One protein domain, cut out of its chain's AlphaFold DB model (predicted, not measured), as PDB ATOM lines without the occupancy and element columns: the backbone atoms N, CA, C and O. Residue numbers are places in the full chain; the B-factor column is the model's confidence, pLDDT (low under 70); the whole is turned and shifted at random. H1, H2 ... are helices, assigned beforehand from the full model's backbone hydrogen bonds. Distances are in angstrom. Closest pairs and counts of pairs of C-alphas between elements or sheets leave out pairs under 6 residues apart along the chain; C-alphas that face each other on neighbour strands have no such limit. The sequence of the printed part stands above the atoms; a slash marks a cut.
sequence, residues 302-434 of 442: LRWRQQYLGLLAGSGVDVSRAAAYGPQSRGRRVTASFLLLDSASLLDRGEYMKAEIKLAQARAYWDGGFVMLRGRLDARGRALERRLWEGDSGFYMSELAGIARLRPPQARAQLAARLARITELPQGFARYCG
ATOM      1  N   LEU A 302    -138.777 150.082  96.834       88.81
ATOM      2  CA  LEU A 302    -137.787 149.212  97.483       88.81
ATOM      3  C   LEU A 302    -138.385 148.319  98.576       88.81
ATOM      4  O   LEU A 302    -137.958 147.180  98.740       88.81
ATOM      5  N   ARG A 303    -139.415 148.808  99.279       88.56
ATOM      6  CA  ARG A 303    -140.137 148.024 100.291       88.56
ATOM      7  C   ARG A 303    -140.831 146.799  99.703       88.56
ATOM      8  O   ARG A 303    -140.990 145.806 100.403       88.56
ATOM      9  N   TRP A 304    -141.249 146.856  98.443       91.50
ATOM     10  CA  TRP A 304    -141.912 145.731  97.787       91.50
ATOM     11  C   TRP A 304    -140.899 144.662  97.414       91.50
ATOM     12  O   TRP A 304    -141.119 143.492  97.699       91.50
ATOM     13  N   ARG A 305    -139.737 145.081  96.893       91.38
ATOM     14  CA  ARG A 305    -138.599 144.182  96.658       91.38
ATOM     15  C   ARG A 305    -138.168 143.494  97.946       91.38
ATOM     16  O   ARG A 305    -138.010 142.283  97.960       91.38
ATOM     17  N   GLN A 306    -138.040 144.252  99.033       90.06
ATOM     18  CA  GLN A 306    -137.727 143.711 100.354       90.06
ATOM     19  C   GLN A 306    -138.753 142.651 100.786       90.06
ATOM     20  O   GLN A 306    -138.372 141.570 101.218       90.06
ATOM     21  N   GLN A 307    -140.052 142.935 100.663       91.75
ATOM     22  CA  GLN A 307    -141.093 141.985 101.065       91.75
ATOM     23  C   GLN A 307    -141.119 140.739 100.177       91.75
ATOM     24  O   GLN A 307    -141.251 139.637 100.698       91.75
ATOM     25  N   TYR A 308    -140.912 140.893  98.869       94.56
ATOM     26  CA  TYR A 308    -140.760 139.774  97.942       94.56
ATOM     27  C   TYR A 308    -139.566 138.879  98.304       94.56
ATOM     28  O   TYR A 308    -139.727 137.669  98.425       94.56
ATOM     29  N   LEU A 309    -138.391 139.464  98.560       93.12
ATOM     30  CA  LEU A 309    -137.221 138.705  99.013       93.12
ATOM     31  C   LEU A 309    -137.461 138.032 100.369       93.12
ATOM     32  O   LEU A 309    -137.027 136.907 100.575       93.12
ATOM     33  N   GLY A 310    -138.175 138.685 101.289       91.31
ATOM     34  CA  GLY A 310    -138.545 138.067 102.561       91.31
ATOM     35  C   GLY A 310    -139.480 136.867 102.397       91.31
ATOM     36  O   GLY A 310    -139.301 135.873 103.093       91.31
ATOM     37  N   LEU A 311    -140.422 136.925 101.449       93.69
ATOM     38  CA  LEU A 311    -141.290 135.792 101.108       93.69
ATOM     39  C   LEU A 311    -140.505 134.649 100.450       93.69
ATOM     40  O   LEU A 311    -140.698 133.500 100.833       93.69
ATOM     41  N   LEU A 312    -139.583 134.957  99.530       93.38
ATOM     42  CA  LEU A 312    -138.672 133.974  98.924       93.38
ATOM     43  C   LEU A 312    -137.792 133.284  99.975       93.38
ATOM     44  O   LEU A 312    -137.668 132.062  99.984       93.38
ATOM     45  N   ALA A 313    -137.219 134.054 100.901       89.56
ATOM     46  CA  ALA A 313    -136.461 133.500 102.019       89.56
ATOM     47  C   ALA A 313    -137.340 132.595 102.896       89.56
ATOM     48  O   ALA A 313    -136.912 131.525 103.322       89.56
ATOM     49  N   GLY A 314    -138.590 133.002 103.139       86.50
ATOM     50  CA  GLY A 314    -139.581 132.205 103.861       86.50
ATOM     51  C   GLY A 314    -139.939 130.886 103.173       86.50
ATOM     52  O   GLY A 314    -140.258 129.926 103.868       86.50
ATOM     53  N   SER A 315    -139.832 130.815 101.842       87.56
ATOM     54  CA  SER A 315    -140.003 129.585 101.061       87.56
ATOM     55  C   SER A 315    -138.704 128.784 100.878       87.56
ATOM     56  O   SER A 315    -138.664 127.877 100.053       87.56
ATOM     57  N   GLY A 316    -137.630 129.124 101.602       87.56
ATOM     58  CA  GLY A 316    -136.349 128.409 101.560       87.56
ATOM     59  C   GLY A 316    -135.414 128.800 100.411       87.56
ATOM     60  O   GLY A 316    -134.396 128.141 100.209       87.56
ATOM     61  N   VAL A 317    -135.721 129.858  99.655       90.38
ATOM     62  CA  VAL A 317    -134.838 130.357  98.590       90.38
ATOM     63  C   VAL A 317    -133.737 131.222  99.202       90.38
ATOM     64  O   VAL A 317    -134.016 132.150  99.960       90.38
ATOM     65  N   ASP A 318    -132.480 130.963  98.835       89.56
ATOM     66  CA  ASP A 318    -131.358 131.811  99.245       89.56
ATOM     67  C   ASP A 318    -131.438 133.184  98.564       89.56
ATOM     68  O   ASP A 318    -131.270 133.323  97.349       89.56
ATOM     69  N   VAL A 319    -131.667 134.216  99.374       90.25
ATOM     70  CA  VAL A 319    -131.765 135.603  98.912       90.25
ATOM     71  C   VAL A 319    -130.530 136.436  99.235       90.25
ATOM     72  O   VAL A 319    -130.522 137.622  98.914       90.25
ATOM     73  N   SER A 320    -129.471 135.867  99.821       84.94
ATOM     74  CA  SER A 320    -128.307 136.639 100.282       84.94
ATOM     75  C   SER A 320    -127.645 137.445  99.170       84.94
ATOM     76  O   SER A 320    -127.317 138.613  99.366       84.94
ATOM     77  N   ARG A 321    -127.509 136.870  97.966       86.75
ATOM     78  CA  ARG A 321    -126.962 137.608  96.813       86.75
ATOM     79  C   ARG A 321    -127.847 138.800  96.456       86.75
ATOM     80  O   ARG A 321    -127.357 139.919  96.368       86.75
ATOM     81  N   ALA A 322    -129.152 138.580  96.301       85.81
ATOM     82  CA  ALA A 322    -130.097 139.645  95.963       85.81
ATOM     83  C   ALA A 322    -130.185 140.718  97.063       85.81
ATOM     84  O   ALA A 322    -130.299 141.905  96.756       85.81
ATOM     85  N   ALA A 323    -130.088 140.316  98.332       81.62
ATOM     86  CA  ALA A 323    -130.102 141.217  99.473       81.62
ATOM     87  C   ALA A 323    -128.821 142.063  99.563       81.62
ATOM     88  O   ALA A 323    -128.900 143.263  99.835       81.62
ATOM     89  N   ALA A 324    -127.659 141.479  99.255       78.62
ATOM     90  CA  ALA A 324    -126.376 142.179  99.218       78.62
ATOM     91  C   ALA A 324    -126.317 143.273  98.135       78.62
ATOM     92  O   ALA A 324    -125.688 144.310  98.351       78.62
ATOM     93  N   TYR A 325    -127.019 143.082  97.010       78.94
ATOM     94  CA  TYR A 325    -127.188 144.099  95.960       78.94
ATOM     95  C   TYR A 325    -128.282 145.139  96.266       78.94
ATOM     96  O   TYR A 325    -128.613 145.964  95.409       78.94
ATOM     97  N   GLY A 326    -128.859 145.128  97.473       74.00
ATOM     98  CA  GLY A 326    -129.792 146.158  97.919       74.00
ATOM     99  C   GLY A 326    -129.193 147.568  97.764       74.00
ATOM    100  O   GLY A 326    -127.983 147.755  97.908       74.00
ATOM    101  N   PRO A 327    -130.005 148.593  97.455       71.62
ATOM    102  CA  PRO A 327    -129.500 149.929  97.156       71.62
ATOM    103  C   PRO A 327    -128.939 150.601  98.414       71.62
ATOM    104  O   PRO A 327    -129.667 151.260  99.156       71.62
ATOM    105  N   GLN A 328    -127.625 150.489  98.612       69.38
ATOM    106  CA  GLN A 328    -126.914 151.094  99.745       69.38
ATOM    107  C   GLN A 328    -127.031 152.632  99.766       69.38
ATOM    108  O   GLN A 328    -126.910 153.253 100.817       69.38
ATOM    109  N   SER A 329    -127.337 153.249  98.619       64.50
ATOM    110  CA  SER A 329    -127.440 154.701  98.435       64.50
ATOM    111  C   SER A 329    -128.838 155.296  98.661       64.50
ATOM    112  O   SER A 329    -128.972 156.516  98.688       64.50
ATOM    113  N   ARG A 330    -129.899 154.487  98.831       68.38
ATOM    114  CA  ARG A 330    -131.299 154.982  98.854       68.38
ATOM    115  C   ARG A 330    -131.907 155.149 100.253       68.38
ATOM    116  O   ARG A 330    -133.127 155.182 100.406       68.38
ATOM    117  N   GLY A 331    -131.054 155.316 101.260       77.44
ATOM    118  CA  GLY A 331    -131.442 155.677 102.623       77.44
ATOM    119  C   GLY A 331    -131.183 154.568 103.641       77.44
ATOM    120  O   GLY A 331    -131.462 153.396 103.404       77.44
ATOM    121  N   ARG A 332    -130.684 154.972 104.815       84.81
ATOM    122  CA  ARG A 332    -130.157 154.078 105.860       84.81
ATOM    123  C   ARG A 332    -131.147 152.996 106.308       84.81
ATOM    124  O   ARG A 332    -130.754 151.847 106.455       84.81
ATOM    125  N   ARG A 333    -132.435 153.338 106.448       83.62
ATOM    126  CA  ARG A 333    -133.481 152.380 106.847       83.62
ATOM    127  C   ARG A 333    -133.645 151.246 105.840       83.62
ATOM    128  O   ARG A 333    -133.740 150.098 106.241       83.62
ATOM    129  N   VAL A 334    -133.667 151.562 104.546       85.00
ATOM    130  CA  VAL A 334    -133.820 150.536 103.507       85.00
ATOM    131  C   VAL A 334    -132.610 149.609 103.521       85.00
ATOM    132  O   VAL A 334    -132.784 148.394 103.536       85.00
ATOM    133  N   THR A 335    -131.398 150.165 103.603       88.62
ATOM    134  CA  THR A 335    -130.164 149.378 103.733       88.62
ATOM    135  C   THR A 335    -130.211 148.448 104.946       88.62
ATOM    136  O   THR A 335    -129.928 147.260 104.799       88.62
ATOM    137  N   ALA A 336    -130.632 148.948 106.114       90.31
ATOM    138  CA  ALA A 336    -130.786 148.137 107.323       90.31
ATOM    139  C   ALA A 336    -131.724 146.945 107.087       90.31
ATOM    140  O   ALA A 336    -131.367 145.811 107.396       90.31
ATOM    141  N   SER A 337    -132.882 147.166 106.464       89.12
ATOM    142  CA  SER A 337    -133.837 146.092 106.201       89.12
ATOM    143  C   SER A 337    -133.315 145.022 105.221       89.12
ATOM    144  O   SER A 337    -133.628 143.845 105.383       89.12
ATOM    145  N   PHE A 338    -132.508 145.392 104.217       91.44
ATOM    146  CA  PHE A 338    -131.851 144.422 103.324       91.44
ATOM    147  C   PHE A 338    -130.753 143.624 104.042       91.44
ATOM    148  O   PHE A 338    -130.658 142.414 103.853       91.44
ATOM    149  N   LEU A 339    -129.966 144.270 104.907       92.56
ATOM    150  CA  LEU A 339    -128.961 143.593 105.734       92.56
ATOM    151  C   LEU A 339    -129.599 142.610 106.723       92.56
ATOM    152  O   LEU A 339    -129.057 141.531 106.952       92.56
ATOM    153  N   LEU A 340    -130.776 142.941 107.263       92.94
ATOM    154  CA  LEU A 340    -131.546 142.019 108.096       92.94
ATOM    155  C   LEU A 340    -132.040 140.794 107.317       92.94
ATOM    156  O   LEU A 340    -131.995 139.683 107.841       92.94
ATOM    157  N   LEU A 341    -132.492 140.975 106.071       92.56
ATOM    158  CA  LEU A 341    -132.870 139.851 105.205       92.56
ATOM    159  C   LEU A 341    -131.673 138.939 104.914       92.56
ATOM    160  O   LEU A 341    -131.809 137.719 104.984       92.56
ATOM    161  N   ASP A 342    -130.507 139.525 104.631       92.81
ATOM    162  CA  ASP A 342    -129.262 138.780 104.416       92.81
ATOM    163  C   ASP A 342    -128.844 138.007 105.678       92.81
ATOM    164  O   ASP A 342    -128.579 136.809 105.615       92.81
ATOM    165  N   SER A 343    -128.888 138.659 106.848       93.75
ATOM    166  CA  SER A 343    -128.634 138.022 108.146       93.75
ATOM    167  C   SER A 343    -129.565 136.828 108.389       93.75
ATOM    168  O   SER A 343    -129.100 135.737 108.718       93.75
ATOM    169  N   ALA A 344    -130.869 136.986 108.144       93.12
ATOM    170  CA  ALA A 344    -131.835 135.903 108.303       93.12
ATOM    171  C   ALA A 344    -131.574 134.730 107.334       93.12
ATOM    172  O   ALA A 344    -131.676 133.574 107.738       93.12
ATOM    173  N   SER A 345    -131.190 135.011 106.083       92.31
ATOM    174  CA  SER A 345    -130.808 133.991 105.089       92.31
ATOM    175  C   SER A 345    -129.526 133.241 105.491       92.31
ATOM    176  O   SER A 345    -129.422 132.023 105.348       92.31
ATOM    177  N   LEU A 346    -128.539 133.944 106.057       93.06
ATOM    178  CA  LEU A 346    -127.317 133.343 106.608       93.06
ATOM    179  C   LEU A 346    -127.608 132.435 107.811       93.06
ATOM    180  O   LEU A 346    -127.048 131.342 107.893       93.06
ATOM    181  N   LEU A 347    -128.519 132.837 108.705       94.44
ATOM    182  CA  LEU A 347    -128.957 131.995 109.824       94.44
ATOM    183  C   LEU A 347    -129.622 130.702 109.354       94.44
ATOM    184  O   LEU A 347    -129.404 129.657 109.965       94.44
ATOM    185  N   ASP A 348    -130.405 130.751 108.276       91.81
ATOM    186  CA  ASP A 348    -131.044 129.550 107.728       91.81
ATOM    187  C   ASP A 348    -130.040 128.518 107.215       91.81
ATOM    188  O   ASP A 348    -130.313 127.321 107.271       91.81
ATOM    189  N   ARG A 349    -128.860 128.979 106.794       93.50
ATOM    190  CA  ARG A 349    -127.739 128.141 106.351       93.50
ATOM    191  C   ARG A 349    -126.785 127.739 107.481       93.50
ATOM    192  O   ARG A 349    -125.805 127.049 107.230       93.50
ATOM    193  N   GLY A 350    -127.043 128.170 108.717       95.00
ATOM    194  CA  GLY A 350    -126.159 127.912 109.859       95.00
ATOM    195  C   GLY A 350    -124.881 128.763 109.879       95.00
ATOM    196  O   GLY A 350    -123.963 128.472 110.641       95.00
ATOM    197  N   GLU A 351    -124.803 129.836 109.086       96.31
ATOM    198  CA  GLU A 351    -123.636 130.725 109.009       96.31
ATOM    199  C   GLU A 351    -123.679 131.826 110.090       96.31
ATOM    200  O   GLU A 351    -123.716 133.023 109.788       96.31
ATOM    201  N   TYR A 352    -123.682 131.422 111.365       95.94
ATOM    202  CA  TYR A 352    -123.935 132.300 112.520       95.94
ATOM    203  C   TYR A 352    -123.024 133.535 112.590       95.94
ATOM    204  O   TYR A 352    -123.528 134.647 112.707       95.94
ATOM    205  N   MET A 353    -121.705 133.370 112.425       96.56
ATOM    206  CA  MET A 353    -120.752 134.491 112.491       96.56
ATOM    207  C   MET A 353    -121.027 135.563 111.428       96.56
ATOM    208  O   MET A 353    -120.987 136.760 111.700       96.56
ATOM    209  N   LYS A 354    -121.334 135.153 110.190       95.62
ATOM    210  CA  LYS A 354    -121.645 136.107 109.116       95.62
ATOM    211  C   LYS A 354    -122.993 136.777 109.358       95.62
ATOM    212  O   LYS A 354    -123.129 137.973 109.102       95.62
ATOM    213  N   ALA A 355    -123.975 136.022 109.850       95.00
ATOM    214  CA  ALA A 355    -125.277 136.565 110.202       95.00
ATOM    215  C   ALA A 355    -125.180 137.633 111.298       95.00
ATOM    216  O   ALA A 355    -125.824 138.674 111.172       95.00
ATOM    217  N   GLU A 356    -124.353 137.406 112.320       94.75
ATOM    218  CA  GLU A 356    -124.082 138.357 113.401       94.75
ATOM    219  C   GLU A 356    -123.453 139.651 112.869       94.75
ATOM    220  O   GLU A 356    -123.958 140.739 113.143       94.75
ATOM    221  N   ILE A 357    -122.437 139.546 112.003       94.75
ATOM    222  CA  ILE A 357    -121.825 140.716 111.349       94.75
ATOM    223  C   ILE A 357    -122.879 141.514 110.567       94.75
ATOM    224  O   ILE A 357    -122.935 142.741 110.670       94.75
ATOM    225  N   LYS A 358    -123.742 140.841 109.794       94.25
ATOM    226  CA  LYS A 358    -124.811 141.503 109.028       94.25
ATOM    227  C   LYS A 358    -125.869 142.139 109.920       94.25
ATOM    228  O   LYS A 358    -126.332 143.236 109.609       94.25
ATOM    229  N   LEU A 359    -126.217 141.495 111.030       93.88
ATOM    230  CA  LEU A 359    -127.149 142.029 112.019       93.88
ATOM    231  C   LEU A 359    -126.583 143.287 112.689       93.88
ATOM    232  O   LEU A 359    -127.277 144.300 112.762       93.88
ATOM    233  N   ALA A 360    -125.313 143.260 113.098       91.44
ATOM    234  CA  ALA A 360    -124.620 144.412 113.670       91.44
ATOM    235  C   ALA A 360    -124.523 145.575 112.668       91.44
ATOM    236  O   ALA A 360    -124.795 146.724 113.016       91.44
ATOM    237  N   GLN A 361    -124.224 145.285 111.395       93.06
ATOM    238  CA  GLN A 361    -124.264 146.285 110.323       93.06
ATOM    239  C   GLN A 361    -125.670 146.871 110.160       93.06
ATOM    240  O   GLN A 361    -125.824 148.092 110.109       93.06
ATOM    241  N   ALA A 362    -126.704 146.027 110.103       92.19
ATOM    242  CA  ALA A 362    -128.086 146.481 109.998       92.19
ATOM    243  C   ALA A 362    -128.468 147.396 111.164       92.19
ATOM    244  O   ALA A 362    -129.083 148.440 110.942       92.19
ATOM    245  N   ARG A 363    -128.057 147.032 112.386       89.12
ATOM    246  CA  ARG A 363    -128.271 147.833 113.586       89.12
ATOM    247  C   ARG A 363    -127.567 149.181 113.483       89.12
ATOM    248  O   ARG A 363    -128.229 150.193 113.643       89.12
ATOM    249  N   ALA A 364    -126.296 149.222 113.089       88.19
ATOM    250  CA  ALA A 364    -125.564 150.477 112.896       88.19
ATOM    251  C   ALA A 364    -126.223 151.404 111.852       88.19
ATOM    252  O   ALA A 364    -126.299 152.620 112.045       88.19
ATOM    253  N   TYR A 365    -126.749 150.847 110.752       88.75
ATOM    254  CA  TYR A 365    -127.517 151.615 109.765       88.75
ATOM    255  C   TYR A 365    -128.854 152.114 110.326       88.75
ATOM    256  O   TYR A 365    -129.235 153.258 110.063       88.75
ATOM    257  N   TRP A 366    -129.569 151.272 111.076       85.38
ATOM    258  CA  TRP A 366    -130.819 151.638 111.742       85.38
ATOM    259  C   TRP A 366    -130.605 152.777 112.730       85.38
ATOM    260  O   TRP A 366    -131.231 153.823 112.612       85.38
ATOM    261  N   ASP A 367    -129.649 152.606 113.626       82.12
ATOM    262  CA  ASP A 367    -129.225 153.545 114.654       82.12
ATOM    263  C   ASP A 367    -128.815 154.893 114.043       82.12
ATOM    264  O   ASP A 367    -129.284 155.952 114.456       82.12
ATOM    265  N   GLY A 368    -128.049 154.868 112.950       78.12
ATOM    266  CA  GLY A 368    -127.699 156.084 112.222       78.12
ATOM    267  C   GLY A 368    -128.859 156.736 111.453       78.12
ATOM    268  O   GLY A 368    -128.707 157.868 110.993       78.12
ATOM    269  N   GLY A 369    -129.973 156.045 111.205       71.69
ATOM    270  CA  GLY A 369    -131.046 156.512 110.316       71.69
ATOM    271  C   GLY A 369    -132.397 156.766 110.982       71.69
ATOM    272  O   GLY A 369    -133.180 157.560 110.459       71.69
ATOM    273  N   PHE A 370    -132.680 156.070 112.081       65.88
ATOM    274  CA  PHE A 370    -134.002 155.955 112.684       65.88
ATOM    275  C   PHE A 370    -134.059 156.663 114.032       65.88
ATOM    276  O   PHE A 370    -134.919 157.517 114.215       65.88
ATOM    277  N   VAL A 371    -133.096 156.426 114.925       58.12
ATOM    278  CA  VAL A 371    -133.055 157.100 116.229       58.12
ATOM    279  C   VAL A 371    -132.321 158.434 116.110       58.12
ATOM    280  O   VAL A 371    -131.259 158.656 116.680       58.12
ATOM    281  N   MET A 372    -132.886 159.335 115.307       59.88
ATOM    282  CA  MET A 372    -132.422 160.711 115.228       59.88
ATOM    283  C   MET A 372    -133.484 161.629 115.803       59.88
ATOM    284  O   MET A 372    -134.506 161.887 115.163       59.88
ATOM    285  N   LEU A 373    -133.191 162.215 116.961       60.69
ATOM    286  CA  LEU A 373    -133.729 163.539 117.224       60.69
ATOM    287  C   LEU A 373    -133.130 164.472 116.168       60.69
ATOM    288  O   LEU A 373    -131.931 164.746 116.145       60.69
ATOM    289  N   ARG A 374    -133.958 164.919 115.225       63.16
ATOM    290  CA  ARG A 374    -133.481 165.747 114.113       63.16
ATOM    291  C   ARG A 374    -133.071 167.125 114.631       63.16
ATOM    292  O   ARG A 374    -133.932 167.916 114.985       63.16
ATOM    293  N   GLY A 375    -131.777 167.439 114.629       67.06
ATOM    294  CA  GLY A 375    -131.251 168.772 114.955       67.06
ATOM    295  C   GLY A 375    -130.289 168.790 116.144       67.06
ATOM    296  O   GLY A 375    -129.932 167.757 116.702       67.06
ATOM    297  N   ARG A 376    -129.829 169.985 116.531       69.56
ATOM    298  CA  ARG A 376    -128.892 170.148 117.652       69.56
ATOM    299  C   ARG A 376    -129.626 169.962 118.980       69.56
ATOM    300  O   ARG A 376    -130.504 170.756 119.318       69.56
ATOM    301  N   LEU A 377    -129.242 168.940 119.736       76.69
ATOM    302  CA  LEU A 377    -129.838 168.643 121.035       76.69
ATOM    303  C   LEU A 377    -129.179 169.412 122.175       76.69
ATOM    304  O   LEU A 377    -127.963 169.617 122.194       76.69
ATOM    305  N   ASP A 378    -129.984 169.781 123.169       81.44
ATOM    306  CA  ASP A 378    -129.490 170.197 124.479       81.44
ATOM    307  C   ASP A 378    -129.088 168.969 125.327       81.44
ATOM    308  O   ASP A 378    -129.235 167.816 124.913       81.44
ATOM    309  N   ALA A 379    -128.521 169.197 126.516       85.88
ATOM    310  CA  ALA A 379    -128.062 168.113 127.388       85.88
ATOM    311  C   ALA A 379    -129.197 167.148 127.780       85.88
ATOM    312  O   ALA A 379    -128.989 165.938 127.864       85.88
ATOM    313  N   ARG A 380    -130.412 167.679 127.965       84.38
ATOM    314  CA  ARG A 380    -131.598 166.887 128.294       84.38
ATOM    315  C   ARG A 380    -132.077 166.062 127.103       84.38
ATOM    316  O   ARG A 380    -132.385 164.890 127.281       84.38
ATOM    317  N   GLY A 381    -132.106 166.647 125.910       83.31
ATOM    318  CA  GLY A 381    -132.406 165.963 124.658       83.31
ATOM    319  C   GLY A 381    -131.458 164.793 124.433       83.31
ATOM    320  O   GLY A 381    -131.936 163.698 124.182       83.31
ATOM    321  N   ARG A 382    -130.148 164.974 124.656       83.38
ATOM    322  CA  ARG A 382    -129.161 163.875 124.601       83.38
ATOM    323  C   ARG A 382    -129.389 162.794 125.659       83.38
ATOM    324  O   ARG A 382    -129.138 161.621 125.414       83.38
ATOM    325  N   ALA A 383    -129.832 163.163 126.861       86.25
ATOM    326  CA  ALA A 383    -130.167 162.183 127.894       86.25
ATOM    327  C   ALA A 383    -131.423 161.371 127.527       86.25
ATOM    328  O   ALA A 383    -131.442 160.159 127.706       86.25
ATOM    329  N   LEU A 384    -132.449 162.030 126.984       84.81
ATOM    330  CA  LEU A 384    -133.665 161.378 126.497       84.81
ATOM    331  C   LEU A 384    -133.399 160.527 125.256       84.81
ATOM    332  O   LEU A 384    -133.957 159.445 125.149       84.81
ATOM    333  N   GLU A 385    -132.512 160.980 124.371       79.56
ATOM    334  CA  GLU A 385    -132.002 160.190 123.255       79.56
ATOM    335  C   GLU A 385    -131.357 158.912 123.770       79.56
ATOM    336  O   GLU A 385    -131.826 157.841 123.430       79.56
ATOM    337  N   ARG A 386    -130.379 158.984 124.679       79.81
ATOM    338  CA  ARG A 386    -129.765 157.772 125.250       79.81
ATOM    339  C   ARG A 386    -130.792 156.808 125.841       79.81
ATOM    340  O   ARG A 386    -130.736 155.625 125.544       79.81
ATOM    341  N   ARG A 387    -131.793 157.313 126.569       81.31
ATOM    342  CA  ARG A 387    -132.890 156.478 127.089       81.31
ATOM    343  C   ARG A 387    -133.769 155.875 125.994       81.31
ATOM    344  O   ARG A 387    -134.221 154.749 126.151       81.31
ATOM    345  N   LEU A 388    -134.033 156.613 124.913       79.00
ATOM    346  CA  LEU A 388    -134.701 156.065 123.731       79.00
ATOM    347  C   LEU A 388    -133.859 154.947 123.140       79.00
ATOM    348  O   LEU A 388    -134.400 153.887 122.909       79.00
ATOM    349  N   TRP A 389    -132.557 155.148 122.956       72.94
ATOM    350  CA  TRP A 389    -131.651 154.139 122.408       72.94
ATOM    351  C   TRP A 389    -131.568 152.880 123.278       72.94
ATOM    352  O   TRP A 389    -131.644 151.771 122.755       72.94
ATOM    353  N   GLU A 390    -131.450 153.049 124.596       76.31
ATOM    354  CA  GLU A 390    -131.419 151.957 125.578       76.31
ATOM    355  C   GLU A 390    -132.755 151.198 125.632       76.31
ATOM    356  O   GLU A 390    -132.770 149.986 125.826       76.31
ATOM    357  N   GLY A 391    -133.876 151.902 125.440       73.50
ATOM    358  CA  GLY A 391    -135.223 151.330 125.440       73.50
ATOM    359  C   GLY A 391    -135.777 150.957 124.061       73.50
ATOM    360  O   GLY A 391    -136.883 150.419 123.995       73.50
ATOM    361  N   ASP A 392    -135.072 151.247 122.958       74.12
ATOM    362  CA  ASP A 392    -135.615 151.085 121.606       74.12
ATOM    363  C   ASP A 392    -135.606 149.613 121.208       74.12
ATOM    364  O   ASP A 392    -134.675 149.077 120.600       74.12
ATOM    365  N   SER A 393    -136.720 148.960 121.511       78.88
ATOM    366  CA  SER A 393    -137.055 147.666 120.939       78.88
ATOM    367  C   SER A 393    -137.466 147.781 119.466       78.88
ATOM    368  O   SER A 393    -137.631 146.755 118.816       78.88
ATOM    369  N   GLY A 394    -137.604 148.991 118.903       80.69
ATOM    370  CA  GLY A 394    -138.120 149.250 117.561       80.69
ATOM    371  C   GLY A 394    -137.357 148.537 116.448       80.69
ATOM    372  O   GLY A 394    -137.992 147.977 115.555       80.69
ATOM    373  N   PHE A 395    -136.024 148.461 116.522       84.88
ATOM    374  CA  PHE A 395    -135.234 147.665 115.572       84.88
ATOM    375  C   PHE A 395    -135.713 146.205 115.517       84.88
ATOM    376  O   PHE A 395    -136.007 145.665 114.447       84.88
ATOM    377  N   TYR A 396    -135.861 145.585 116.686       86.94
ATOM    378  CA  TYR A 396    -136.289 144.197 116.807       86.94
ATOM    379  C   TYR A 396    -137.784 144.043 116.495       86.94
ATOM    380  O   TYR A 396    -138.168 143.241 115.651       86.94
ATOM    381  N   MET A 397    -138.641 144.843 117.124       84.75
ATOM    382  CA  MET A 397    -140.099 144.700 117.090       84.75
ATOM    383  C   MET A 397    -140.744 145.230 115.805       84.75
ATOM    384  O   MET A 397    -141.829 144.778 115.447       84.75
ATOM    385  N   SER A 398    -140.111 146.168 115.092       83.31
ATOM    386  CA  SER A 398    -140.619 146.683 113.813       83.31
ATOM    387  C   SER A 398    -139.939 146.019 112.620       83.31
ATOM    388  O   SER A 398    -140.626 145.502 111.740       83.31
ATOM    389  N   GLU A 399    -138.607 146.060 112.536       88.31
ATOM    390  CA  GLU A 399    -137.905 145.621 111.322       88.31
ATOM    391  C   GLU A 399    -137.655 144.118 111.317       88.31
ATOM    392  O   GLU A 399    -138.101 143.423 110.400       88.31
ATOM    393  N   LEU A 400    -136.992 143.600 112.353       88.81
ATOM    394  CA  LEU A 400    -136.653 142.180 112.421       88.81
ATOM    395  C   LEU A 400    -137.914 141.314 112.513       88.81
ATOM    396  O   LEU A 400    -138.057 140.331 111.788       88.81
ATOM    397  N   ALA A 401    -138.877 141.730 113.332       88.44
ATOM    398  CA  ALA A 401    -140.162 141.061 113.433       88.44
ATOM    399  C   ALA A 401    -140.993 141.193 112.145       88.44
ATOM    400  O   ALA A 401    -141.713 140.267 111.768       88.44
ATOM    401  N   GLY A 402    -140.859 142.313 111.425       87.50
ATOM    402  CA  GLY A 402    -141.432 142.488 110.094       87.50
ATOM    403  C   GLY A 402    -140.897 141.466 109.090       87.50
ATOM    404  O   GLY A 402    -141.675 140.924 108.309       87.50
ATOM    405  N   ILE A 403    -139.600 141.151 109.148       89.06
ATOM    406  CA  ILE A 403    -138.969 140.108 108.325       89.06
ATOM    407  C   ILE A 403    -139.408 138.713 108.762       89.06
ATOM    408  O   ILE A 403    -139.755 137.897 107.910       89.06
ATOM    409  N   ALA A 404    -139.458 138.447 110.069       90.12
ATOM    410  CA  ALA A 404    -139.950 137.174 110.586       90.12
ATOM    411  C   ALA A 404    -141.384 136.901 110.106       90.12
ATOM    412  O   ALA A 404    -141.666 135.821 109.600       90.12
ATOM    413  N   ARG A 405    -142.282 137.895 110.147       88.06
ATOM    414  CA  ARG A 405    -143.682 137.756 109.698       88.06
ATOM    415  C   ARG A 405    -143.855 137.346 108.235       88.06
ATOM    416  O   ARG A 405    -144.905 136.810 107.896       88.06
ATOM    417  N   LEU A 406    -142.849 137.556 107.386       87.00
ATOM    418  CA  LEU A 406    -142.870 137.103 105.991       87.00
ATOM    419  C   LEU A 406    -142.601 135.596 105.850       87.00
ATOM    420  O   LEU A 406    -142.703 135.061 104.750       87.00
ATOM    421  N   ARG A 407    -142.282 134.897 106.943       88.94
ATOM    422  CA  ARG A 407    -142.005 133.455 106.973       88.94
ATOM    423  C   ARG A 407    -143.202 132.646 107.491       88.94
ATOM    424  O   ARG A 407    -144.016 133.209 108.235       88.94
ATOM    425  N   PRO A 408    -143.310 131.345 107.153       87.06
ATOM    426  CA  PRO A 408    -144.332 130.471 107.723       87.06
ATOM    427  C   PRO A 408    -144.197 130.391 109.255       87.06
ATOM    428  O   PRO A 408    -143.073 130.499 109.749       87.06
ATOM    429  N   PRO A 409    -145.278 130.148 110.025       85.44
ATOM    430  CA  PRO A 409    -145.231 130.109 111.493       85.44
ATOM    431  C   PRO A 409    -144.103 129.242 112.077       85.44
ATOM    432  O   PRO A 409    -143.359 129.697 112.944       85.44
ATOM    433  N   GLN A 410    -143.889 128.040 111.533       86.06
ATOM    434  CA  GLN A 410    -142.807 127.145 111.963       86.06
ATOM    435  C   GLN A 410    -141.415 127.765 111.745       86.06
ATOM    436  O   GLN A 410    -140.556 127.724 112.628       86.06
ATOM    437  N   ALA A 411    -141.199 128.407 110.595       88.81
ATOM    438  CA  ALA A 411    -139.944 129.078 110.271       88.81
ATOM    439  C   ALA A 411    -139.725 130.357 111.099       88.81
ATOM    440  O   ALA A 411    -138.581 130.727 111.357       88.81
ATOM    441  N   ARG A 412    -140.796 131.022 111.568       90.00
ATOM    442  CA  ARG A 412    -140.693 132.175 112.484       90.00
ATOM    443  C   ARG A 412    -140.079 131.773 113.818       90.00
ATOM    444  O   ARG A 412    -139.148 132.432 114.276       90.00
ATOM    445  N   ALA A 413    -140.577 130.689 114.414       89.19
ATOM    446  CA  ALA A 413    -140.063 130.173 115.678       89.19
ATOM    447  C   ALA A 413    -138.598 129.725 115.545       89.19
ATOM    448  O   ALA A 413    -137.764 130.071 116.382       89.19
ATOM    449  N   GLN A 414    -138.259 129.040 114.446       92.25
ATOM    450  CA  GLN A 414    -136.875 128.649 114.156       92.25
ATOM    451  C   GLN A 414    -135.957 129.861 113.972       92.25
ATOM    452  O   GLN A 414    -134.862 129.886 114.535       92.25
ATOM    453  N   LEU A 415    -136.393 130.882 113.227       92.06
ATOM    454  CA  LEU A 415    -135.623 132.112 113.057       92.06
ATOM    455  C   LEU A 415    -135.412 132.820 114.401       92.06
ATOM    456  O   LEU A 415    -134.289 133.220 114.691       92.06
ATOM    457  N   ALA A 416    -136.445 132.934 115.241       92.56
ATOM    458  CA  ALA A 416    -136.328 133.529 116.572       92.56
ATOM    459  C   ALA A 416    -135.327 132.766 117.456       92.56
ATOM    460  O   ALA A 416    -134.458 133.383 118.070       92.56
ATOM    461  N   ALA A 417    -135.384 131.431 117.461       93.00
ATOM    462  CA  ALA A 417    -134.433 130.595 118.195       93.00
ATOM    463  C   ALA A 417    -132.994 130.741 117.672       93.00
ATOM    464  O   ALA A 417    -132.049 130.743 118.457       93.00
ATOM    465  N   ARG A 418    -132.808 130.882 116.352       95.12
ATOM    466  CA  ARG A 418    -131.494 131.127 115.734       95.12
ATOM    467  C   ARG A 418    -130.961 132.522 116.058       95.12
ATOM    468  O   ARG A 418    -129.784 132.647 116.371       95.12
ATOM    469  N   LEU A 419    -131.816 133.543 116.021       93.62
ATOM    470  CA  LEU A 419    -131.464 134.917 116.385       93.62
ATOM    471  C   LEU A 419    -131.028 135.015 117.849       93.62
ATOM    472  O   LEU A 419    -130.017 135.650 118.126       93.62
ATOM    473  N   ALA A 420    -131.712 134.316 118.759       93.44
ATOM    474  CA  ALA A 420    -131.362 134.280 120.182       93.44
ATOM    475  C   ALA A 420    -129.950 133.729 120.461       93.44
ATOM    476  O   ALA A 420    -129.424 133.924 121.551       93.44
ATOM    477  N   ARG A 421    -129.327 133.034 119.496       95.62
ATOM    478  CA  ARG A 421    -127.943 132.542 119.612       95.62
ATOM    479  C   ARG A 421    -126.891 133.601 119.294       95.62
ATOM    480  O   ARG A 421    -125.748 133.418 119.685       95.62
ATOM    481  N   ILE A 422    -127.252 134.648 118.550       94.88
ATOM    482  CA  ILE A 422    -126.315 135.683 118.077       94.88
ATOM    483  C   ILE A 422    -126.635 137.077 118.623       94.88
ATOM    484  O   ILE A 422    -125.895 138.021 118.381       94.88
ATOM    485  N   THR A 423    -127.769 137.249 119.305       92.88
ATOM    486  CA  THR A 423    -128.154 138.529 119.897       92.88
ATOM    487  C   THR A 423    -129.157 138.335 121.029       92.88
ATOM    488  O   THR A 423    -129.967 137.404 121.006       92.88
ATOM    489  N   GLU A 424    -129.144 139.243 122.001       88.62
ATOM    490  CA  GLU A 424    -130.179 139.314 123.027       88.62
ATOM    491  C   GLU A 424    -131.466 139.901 122.434       88.62
ATOM    492  O   GLU A 424    -131.498 141.026 121.929       88.62
ATOM    493  N   LEU A 425    -132.549 139.123 122.483       87.88
ATOM    494  CA  LEU A 425    -133.847 139.529 121.951       87.88
ATOM    495  C   LEU A 425    -134.715 140.165 123.049       87.88
ATOM    496  O   LEU A 425    -134.784 139.619 124.154       87.88
ATOM    497  N   PRO A 426    -135.441 141.264 122.761       85.19
ATOM    498  CA  PRO A 426    -136.349 141.868 123.730       85.19
ATOM    499  C   PRO A 426    -137.426 140.898 124.226       85.19
ATOM    500  O   PRO A 426    -137.930 140.053 123.472       85.19
ATOM    501  N   GLN A 427    -137.851 141.078 125.480       79.94
ATOM    502  CA  GLN A 427    -139.011 140.367 126.018       79.94
ATOM    503  C   GLN A 427    -140.235 140.609 125.122       79.94
ATOM    504  O   GLN A 427    -140.562 141.740 124.779       79.94
ATOM    505  N   GLY A 428    -140.903 139.529 124.710       80.56
ATOM    506  CA  GLY A 428    -142.056 139.587 123.806       80.56
ATOM    507  C   GLY A 428    -141.734 139.411 122.318       80.56
ATOM    508  O   GLY A 428    -142.650 139.095 121.560       80.56
ATOM    509  N   PHE A 429    -140.466 139.483 121.889       84.81
ATOM    510  CA  PHE A 429    -140.101 139.212 120.490       84.81
ATOM    511  C   PHE A 429    -140.502 137.789 120.055       84.81
ATOM    512  O   PHE A 429    -141.070 137.594 118.979       84.81
ATOM    513  N   ALA A 430    -140.289 136.799 120.929       82.06
ATOM    514  CA  ALA A 430    -140.712 135.416 120.698       82.06
ATOM    515  C   ALA A 430    -142.239 135.288 120.534       82.06
ATOM    516  O   ALA A 430    -142.697 134.616 119.610       82.06
ATOM    517  N   ARG A 431    -143.031 135.992 121.364       82.00
ATOM    518  CA  ARG A 431    -144.502 136.039 121.226       82.00
ATOM    519  C   ARG A 431    -144.901 136.628 119.879       82.00
ATOM    520  O   ARG A 431    -145.742 136.079 119.182       82.00
ATOM    521  N   TYR A 432    -144.235 137.703 119.468       76.69
ATOM    522  CA  TYR A 432    -144.511 138.369 118.197       76.69
ATOM    523  C   TYR A 432    -144.182 137.500 116.973       76.69
ATOM    524  O   TYR A 432    -144.824 137.621 115.928       76.69
ATOM    525  N   CYS A 433    -143.201 136.603 117.101       80.81
ATOM    526  CA  CYS A 433    -142.887 135.594 116.091       80.81
ATOM    527  C   CYS A 433    -143.863 134.402 116.102       80.81
ATOM    528  O   CYS A 433    -143.754 133.541 115.234       80.81
ATOM    529  N   GLY A 434    -144.815 134.346 117.039       70.69
ATOM    530  CA  GLY A 434    -145.723 133.209 117.213       70.69
ATOM    531  C   GLY A 434    -145.044 131.981 117.826       70.69
ATOM    532  O   GLY A 434    -145.523 130.873 117.635       70.69
TER     533      GLY A 434
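AT A GLANCE: This is residues 302 to 434 of the 442 residues of an uncharacterized protein of Elusimicrobia bacterium (UniProt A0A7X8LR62). Helix H3 is the core of a compact, all-helix body: H4 folds back along it as a hairpin, H1 and H2 pack on it, H6 and H7 pack on parts of it, and short H8 packs on H6. H5 touches no helix and makes an arm at one end of the longest axis. The 133 printed residues have eight named helices, H1 to H8 in chain order, and no named strand. The radius of gyration of the C-alphas is 15.0 A, and the spans are 48 by 33 by 25 A.

IN THESE COORDINATES: Find C-alpha 302 at (-137.787, 149.212, 97.483); there H1, residues 302 to 314, begins its 18.3 A. H2 is residues 320 to 324. H3, residues 332 to 348, measures 24.6 A, and H4, residues 352 to 369, measures 25.3 A. From C-alpha 379 at (-128.062, 168.113, 127.388), H5 runs 18.4 A to residue 391. H6 is residues 394 to 404, H7 residues 409 to 419, and H8 residues 429 to 432.

HOW THE PARTS SIT: Start at H3, the hub, touching five helices; in the domain as a whole the helix packing is part aligned, part crossed, with 2 of 5 touching pairs that have a tilt at a shallow one. H4 touches it at a shallow tilt of 14 degrees, opposite ways; the closest C-alphas, Ala 336 and Ala 362, are 4.1 A apart. H1 touches H3 the same way at 9 degrees, a shallow tilt, closest at C-alphas 313 and 345, 6.5 A. H2 touches H3 at C-alphas 320 and 342, 4.8 A. Residues 337 to 341 of H3 touch H6 at a steep tilt of 50 degrees, closest at C-alphas 337 and 399, 6.6 A; residues 344 to 348 touch H7, about perpendicular at 82 degrees, closest at C-alphas 347 and 418, 6.5 A. H8 touches H6 at C-alphas 429 and 397, 6.5 A. H4 and H5 are only just apart, at 8.1 A. Every O i to N i+4 pair is within hydrogen-bond range in H1, H2, H3, H4, H5 and H7, and 5 of 7 in H6; H8 is too short for one.

THE WHOLE: The farthest C-alphas, Ser 315 and Ala 379, are 48.2 A apart. The printed part has no cut and no long link. Look for pLDDT under 70 at residues 328 to 330 and 370 to 376.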